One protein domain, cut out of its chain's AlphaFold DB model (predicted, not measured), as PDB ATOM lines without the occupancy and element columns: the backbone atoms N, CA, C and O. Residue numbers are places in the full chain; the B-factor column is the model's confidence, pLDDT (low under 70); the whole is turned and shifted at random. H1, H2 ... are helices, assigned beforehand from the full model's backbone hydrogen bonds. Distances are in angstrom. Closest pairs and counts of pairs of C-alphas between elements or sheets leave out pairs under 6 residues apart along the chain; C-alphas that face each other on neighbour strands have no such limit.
ATOM      1  N   ILE A 147      32.777  14.462 -42.355       95.06
ATOM      2  CA  ILE A 147      31.662  14.147 -41.450       95.06
ATOM      3  C   ILE A 147      30.350  14.691 -42.021       95.06
ATOM      4  O   ILE A 147      29.423  13.916 -42.251       95.06
ATOM      5  N   GLN A 148      30.298  15.980 -42.368       94.88
ATOM      6  CA  GLN A 148      29.093  16.594 -42.943       94.88
ATOM      7  C   GLN A 148      28.659  15.914 -44.247       94.88
ATOM      8  O   GLN A 148      27.479  15.651 -44.468       94.88
ATOM      9  N   LYS A 149      29.609  15.556 -45.121       95.19
ATOM     10  CA  LYS A 149      29.309  14.830 -46.366       95.19
ATOM     11  C   LYS A 149      28.741  13.430 -46.107       95.19
ATOM     12  O   LYS A 149      28.039  12.890 -46.968       95.19
ATOM     13  N   LYS A 150      29.097  12.798 -44.989       95.25
ATOM     14  CA  LYS A 150      28.513  11.521 -44.576       95.25
ATOM     15  C   LYS A 150      27.090  11.731 -44.062       95.25
ATOM     16  O   LYS A 150      26.189  11.084 -44.577       95.25
ATOM     17  N   GLU A 151      26.882  12.697 -43.170       95.19
ATOM     18  CA  GLU A 151      25.553  13.041 -42.645       95.19
ATOM     19  C   GLU A 151      24.559  13.379 -43.761       95.19
ATOM     20  O   GLU A 151      23.450  12.852 -43.778       95.19
ATOM     21  N   PHE A 152      24.964  14.182 -44.751       94.31
ATOM     22  CA  PHE A 152      24.107  14.476 -45.902       94.31
ATOM     23  C   PHE A 152      23.775  13.235 -46.731       94.31
ATOM     24  O   PHE A 152      22.659  13.118 -47.231       94.31
ATOM     25  N   ARG A 153      24.714  12.295 -46.885       94.44
ATOM     26  CA  ARG A 153      24.438  11.029 -47.581       94.44
ATOM     27  C   ARG A 153      23.437  10.175 -46.814       94.44
ATOM     28  O   ARG A 153      22.513   9.657 -47.432       94.44
ATOM     29  N   ASP A 154      23.595  10.082 -45.500       94.38
ATOM     30  CA  ASP A 154      22.694   9.318 -44.639       94.38
ATOM     31  C   ASP A 154      21.279   9.935 -44.650       94.38
ATOM     32  O   ASP A 154      20.286   9.218 -44.757       94.38
ATOM     33  N   GLN A 155      21.172  11.271 -44.646       94.94
ATOM     34  CA  GLN A 155      19.894  11.983 -44.796       94.94
ATOM     35  C   GLN A 155      19.238  11.743 -46.162       94.94
ATOM     36  O   GLN A 155      18.036  11.492 -46.226       94.94
ATOM     37  N   ILE A 156      20.007  11.805 -47.255       94.06
ATOM     38  CA  ILE A 156      19.496  11.518 -48.605       94.06
ATOM     39  C   ILE A 156      18.957  10.086 -48.675       94.06
ATOM     40  O   ILE A 156      17.861   9.882 -49.200       94.06
ATOM     41  N   GLN A 157      19.686   9.120 -48.108       93.69
ATOM     42  CA  GLN A 157      19.254   7.725 -48.068       93.69
ATOM     43  C   GLN A 157      17.952   7.569 -47.277       93.69
ATOM     44  O   GLN A 157      17.008   6.966 -47.778       93.69
ATOM     45  N   HIS A 158      17.851   8.187 -46.096       94.69
ATOM     46  CA  HIS A 158      16.621   8.157 -45.303       94.69
ATOM     47  C   HIS A 158      15.425   8.723 -46.083       94.69
ATOM     48  O   HIS A 158      14.331   8.160 -46.043       94.69
ATOM     49  N   ILE A 159      15.603   9.846 -46.788       94.19
ATOM     50  CA  ILE A 159      14.533  10.441 -47.600       94.19
ATOM     51  C   ILE A 159      14.103   9.470 -48.706       94.19
ATOM     52  O   ILE A 159      12.906   9.282 -48.910       94.19
ATOM     53  N   GLN A 160      15.053   8.828 -49.388       93.94
ATOM     54  CA  GLN A 160      14.755   7.834 -50.423       93.94
ATOM     55  C   GLN A 160      13.998   6.627 -49.862       93.94
ATOM     56  O   GLN A 160      13.015   6.201 -50.462       93.94
ATOM     57  N   ASP A 161      14.392   6.126 -48.693       93.56
ATOM     58  CA  ASP A 161      13.707   5.013 -48.034       93.56
ATOM     59  C   ASP A 161      12.265   5.393 -47.663       93.56
ATOM     60  O   ASP A 161      11.333   4.640 -47.938       93.56
ATOM     61  N   THR A 162      12.050   6.607 -47.141       92.62
ATOM     62  CA  THR A 162      10.702   7.117 -46.819       92.62
ATOM     63  C   THR A 162       9.832   7.287 -48.069       92.62
ATOM     64  O   THR A 162       8.636   6.989 -48.033       92.62
ATOM     65  N   ILE A 163      10.413   7.745 -49.186       93.12
ATOM     66  CA  ILE A 163       9.708   7.838 -50.473       93.12
ATOM     67  C   ILE A 163       9.268   6.441 -50.918       93.12
ATOM     68  O   ILE A 163       8.082   6.242 -51.170       93.12
ATOM     69  N   ASN A 164      10.179   5.464 -50.919       93.25
ATOM     70  CA  ASN A 164       9.884   4.087 -51.322       93.25
ATOM     71  C   ASN A 164       8.795   3.440 -50.444       93.25
ATOM     72  O   ASN A 164       7.906   2.749 -50.943       93.25
ATOM     73  N   GLU A 165       8.833   3.661 -49.126       91.00
ATOM     74  CA  GLU A 165       7.799   3.173 -48.204       91.00
ATOM     75  C   GLU A 165       6.434   3.806 -48.481       91.00
ATOM     76  O   GLU A 165       5.412   3.112 -48.459       91.00
ATOM     77  N   THR A 166       6.420   5.108 -48.772       89.62
ATOM     78  CA  THR A 166       5.200   5.848 -49.108       89.62
ATOM     79  C   THR A 166       4.612   5.359 -50.428       89.62
ATOM     80  O   THR A 166       3.412   5.097 -50.496       89.62
ATOM     81  N   GLU A 167       5.442   5.171 -51.454       90.31
ATOM     82  CA  GLU A 167       5.028   4.613 -52.746       90.31
ATOM     83  C   GLU A 167       4.412   3.221 -52.574       90.31
ATOM     84  O   GLU A 167       3.295   2.982 -53.034       90.31
ATOM     85  N   ARG A 168       5.062   2.340 -51.802       85.75
ATOM     86  CA  ARG A 168       4.518   1.012 -51.486       85.75
ATOM     87  C   ARG A 168       3.193   1.095 -50.717       85.75
ATOM     88  O   ARG A 168       2.284   0.305 -50.963       85.75
ATOM     89  N   GLY A 169       3.062   2.040 -49.786       83.56
ATOM     90  CA  GLY A 169       1.810   2.304 -49.072       83.56
ATOM     91  C   GLY A 169       0.677   2.724 -50.015       83.56
ATOM     92  O   GLY A 169      -0.432   2.197 -49.917       83.56
ATOM     93  N   CYS A 170       0.969   3.612 -50.967       82.81
ATOM     94  CA  CYS A 170       0.032   4.035 -52.007       82.81
ATOM     95  C   CYS A 170      -0.379   2.877 -52.927       82.81
ATOM     96  O   CYS A 170      -1.561   2.758 -53.254       82.81
ATOM     97  N   GLU A 171       0.553   2.006 -53.321       82.31
ATOM     98  CA  GLU A 171       0.251   0.809 -54.118       82.31
ATOM     99  C   GLU A 171      -0.694  -0.143 -53.381       82.31
ATOM    100  O   GLU A 171      -1.683  -0.603 -53.953       82.31
ATOM    101  N   VAL A 172      -0.430  -0.423 -52.101       79.25
ATOM    102  CA  VAL A 172      -1.309  -1.269 -51.281       79.25
ATOM    103  C   VAL A 172      -2.692  -0.635 -51.157       79.25
ATOM    104  O   VAL A 172      -3.682  -1.311 -51.419       79.25
ATOM    105  N   ALA A 173      -2.775   0.658 -50.831       74.81
ATOM    106  CA  ALA A 173      -4.047   1.374 -50.720       74.81
ATOM    107  C   ALA A 173      -4.846   1.373 -52.036       74.81
ATOM    108  O   ALA A 173      -6.064   1.218 -52.020       74.81
ATOM    109  N   SER A 174      -4.160   1.490 -53.176       73.31
ATOM    110  CA  SER A 174      -4.786   1.489 -54.507       73.31
ATOM    111  C   SER A 174      -5.316   0.115 -54.926       73.31
ATOM    112  O   SER A 174      -6.199   0.038 -55.779       73.31
ATOM    113  N   ASN A 175      -4.804  -0.966 -54.330       72.88
ATOM    114  CA  ASN A 175      -5.220  -2.340 -54.612       72.88
ATOM    115  C   ASN A 175      -6.314  -2.864 -53.662       72.88
ATOM    116  O   ASN A 175      -6.793  -3.982 -53.854       72.88
ATOM    117  N   ILE A 176      -6.734  -2.084 -52.657       70.12
ATOM    118  CA  ILE A 176      -7.869  -2.436 -51.789       70.12
ATOM    119  C   ILE A 176      -9.176  -2.118 -52.537       70.12
ATOM    120  O   ILE A 176      -9.388  -0.965 -52.930       70.12
ATOM    121  N   PRO A 177     -10.094  -3.087 -52.725       70.88
ATOM    122  CA  PRO A 177     -11.408  -2.827 -53.304       70.88
ATOM    123  C   PRO A 177     -12.154  -1.740 -52.520       70.88
ATOM    124  O   PRO A 177     -12.202  -1.764 -51.292       70.88
ATOM    125  N   VAL A 178     -12.794  -0.800 -53.222       67.94
ATOM    126  CA  VAL A 178     -13.489   0.352 -52.610       67.94
ATOM    127  C   VAL A 178     -14.499  -0.074 -51.531       67.94
ATOM    128  O   VAL A 178     -14.654   0.619 -50.528       67.94
ATOM    129  N   SER A 179     -15.137  -1.238 -51.690       63.31
ATOM    130  CA  SER A 179     -16.051  -1.822 -50.699       63.31
ATOM    131  C   SER A 179     -15.376  -2.147 -49.359       63.31
ATOM    132  O   SER A 179     -15.961  -1.891 -48.312       63.31
ATOM    133  N   GLU A 180     -14.141  -2.654 -49.375       64.50
ATOM    134  CA  GLU A 180     -13.374  -2.984 -48.163       64.50
ATOM    135  C   GLU A 180     -12.798  -1.728 -47.492       64.50
ATOM    136  O   GLU A 180     -12.743  -1.645 -46.265       64.50
ATOM    137  N   MET A 181     -12.433  -0.701 -48.275       66.19
ATOM    138  CA  MET A 181     -12.019   0.600 -47.730       66.19
ATOM    139  C   MET A 181     -13.142   1.291 -46.944       66.19
ATOM    140  O   MET A 181     -12.870   1.905 -45.910       66.19
ATOM    141  N   ILE A 182     -14.395   1.191 -47.403       70.12
ATOM    142  CA  ILE A 182     -15.558   1.759 -46.701       70.12
ATOM    143  C   ILE A 182     -15.746   1.068 -45.339       70.12
ATOM    144  O   ILE A 182     -15.823   1.762 -44.324       70.12
ATOM    145  N   GLU A 183     -15.701  -0.270 -45.285       70.25
ATOM    146  CA  GLU A 183     -15.803  -1.032 -44.026       70.25
ATOM    147  C   GLU A 183     -14.654  -0.742 -43.044       70.25
ATOM    148  O   GLU A 183     -14.874  -0.610 -41.836       70.25
ATOM    149  N   LEU A 184     -13.415  -0.632 -43.535       71.44
ATOM    150  CA  LEU A 184     -12.252  -0.275 -42.714       71.44
ATOM    151  C   LEU A 184     -12.373   1.141 -42.139       71.44
ATOM    152  O   LEU A 184     -12.069   1.363 -40.964       71.44
ATOM    153  N   THR A 185     -12.859   2.089 -42.944       72.00
ATOM    154  CA  THR A 185     -13.064   3.481 -42.523       72.00
ATOM    155  C   THR A 185     -14.177   3.588 -41.480       72.00
ATOM    156  O   THR A 185     -14.022   4.305 -40.490       72.00
ATOM    157  N   GLU A 186     -15.272   2.840 -41.640       72.38
ATOM    158  CA  GLU A 186     -16.343   2.750 -40.639       72.38
ATOM    159  C   GLU A 186     -15.848   2.118 -39.330       72.38
ATOM    160  O   GLU A 186     -16.088   2.678 -38.257       72.38
ATOM    161  N   LYS A 187     -15.061   1.030 -39.388       70.44
ATOM    162  CA  LYS A 187     -14.436   0.421 -38.196       70.44
ATOM    163  C   LYS A 187     -13.513   1.385 -37.446       70.44
ATOM    164  O   LYS A 187     -13.590   1.451 -36.220       70.44
ATOM    165  N   MET A 188     -12.681   2.166 -38.142       70.62
ATOM    166  CA  MET A 188     -11.838   3.184 -37.490       70.62
ATOM    167  C   MET A 188     -12.664   4.313 -36.854       70.62
ATOM    168  O   MET A 188     -12.317   4.811 -35.784       70.62
ATOM    169  N   LYS A 189     -13.792   4.691 -37.467       66.94
ATOM    170  CA  LYS A 189     -14.716   5.700 -36.924       66.94
ATOM    171  C   LYS A 189     -15.387   5.247 -35.625       66.94
ATOM    172  O   LYS A 189     -15.652   6.075 -34.756       66.94
ATOM    173  N   HIS A 190     -15.656   3.949 -35.491       59.88
ATOM    174  CA  HIS A 190     -16.209   3.361 -34.270       59.88
ATOM    175  C   HIS A 190     -15.166   3.199 -33.156       59.88
ATOM    176  O   HIS A 190     -15.507   3.391 -31.992       59.88
ATOM    177  N   LEU A 191     -13.901   2.934 -33.500       54.59
ATOM    178  CA  LEU A 191     -12.780   2.873 -32.550       54.59
ATOM    179  C   LEU A 191     -12.412   4.234 -31.936       54.59
ATOM    180  O   LEU A 191     -11.986   4.270 -30.792       54.59
ATOM    181  N   ASN A 192     -12.607   5.343 -32.657       53.06
ATOM    182  CA  ASN A 192     -12.369   6.698 -32.131       53.06
ATOM    183  C   ASN A 192     -13.544   7.275 -31.312       53.06
ATOM    184  O   ASN A 192     -13.419   8.368 -30.765       53.06
ATOM    185  N   ASN A 193     -14.683   6.574 -31.251       51.31
ATOM    186  CA  ASN A 193     -15.887   6.980 -30.513       51.31
ATOM    187  C   ASN A 193     -16.243   6.011 -29.360       51.31
ATOM    188  O   ASN A 193     -17.350   6.088 -28.826       51.31
ATOM    189  N   SER A 194     -15.337   5.095 -28.996       44.84
ATOM    190  CA  SER A 194     -15.368   4.291 -27.758       44.84
ATOM    191  C   SER A 194     -14.192   4.678 -26.871       44.84
ATOM    192  O   SER A 194     -14.358   4.603 -25.635       44.84
TER     193      SER A 194
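Overview. This is residues 147 to 194 of the 194 residues of an uncharacterized protein of Rhizopus microsporus (UniProt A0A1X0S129). A long helix, H1, and a shorter one, H2, make an open L, with the tight link, residues 175 to 177, at its corner. Nothing packs into the angle of the L. The printed part has 48 residues with two named helices, H1 then H2, and no named strand; the class is all helix. It is extended, with a radius of gyration of the C-alphas of 17.8 A, and flat, spanning 49 by 27 by 5 A.

Arrangement. Start with H1, residues 147 to 174, and go through the tight link of 3 residues to H2, residues 178 to 191. H1 and H2 are apart, with no C-alpha of the one within 8 A of the other. Residues 147 to 172, which belong to H1, stand free. In H1 and H2 every O i to N i+4 pair is within hydrogen-bond range.

Along the chain. Find C-alpha 147 at (31.662, 14.147, -41.450); from there H1 runs 40.7 A to C-alpha 174. H2 runs 20.2 A from C-alpha 178 at (-13.489, 0.352, -52.610) to C-alpha 191 at (-12.780, 2.873, -32.550).

Size, cuts and confidence. The two C-alphas farthest apart, those of Ile 147 and Ser 179, are 51.2 A apart. The printed part has no cut and ends at residue 194, the chain's last. In this model, pLDDT is under 70 at residues 178 to 181 and 189 to 194.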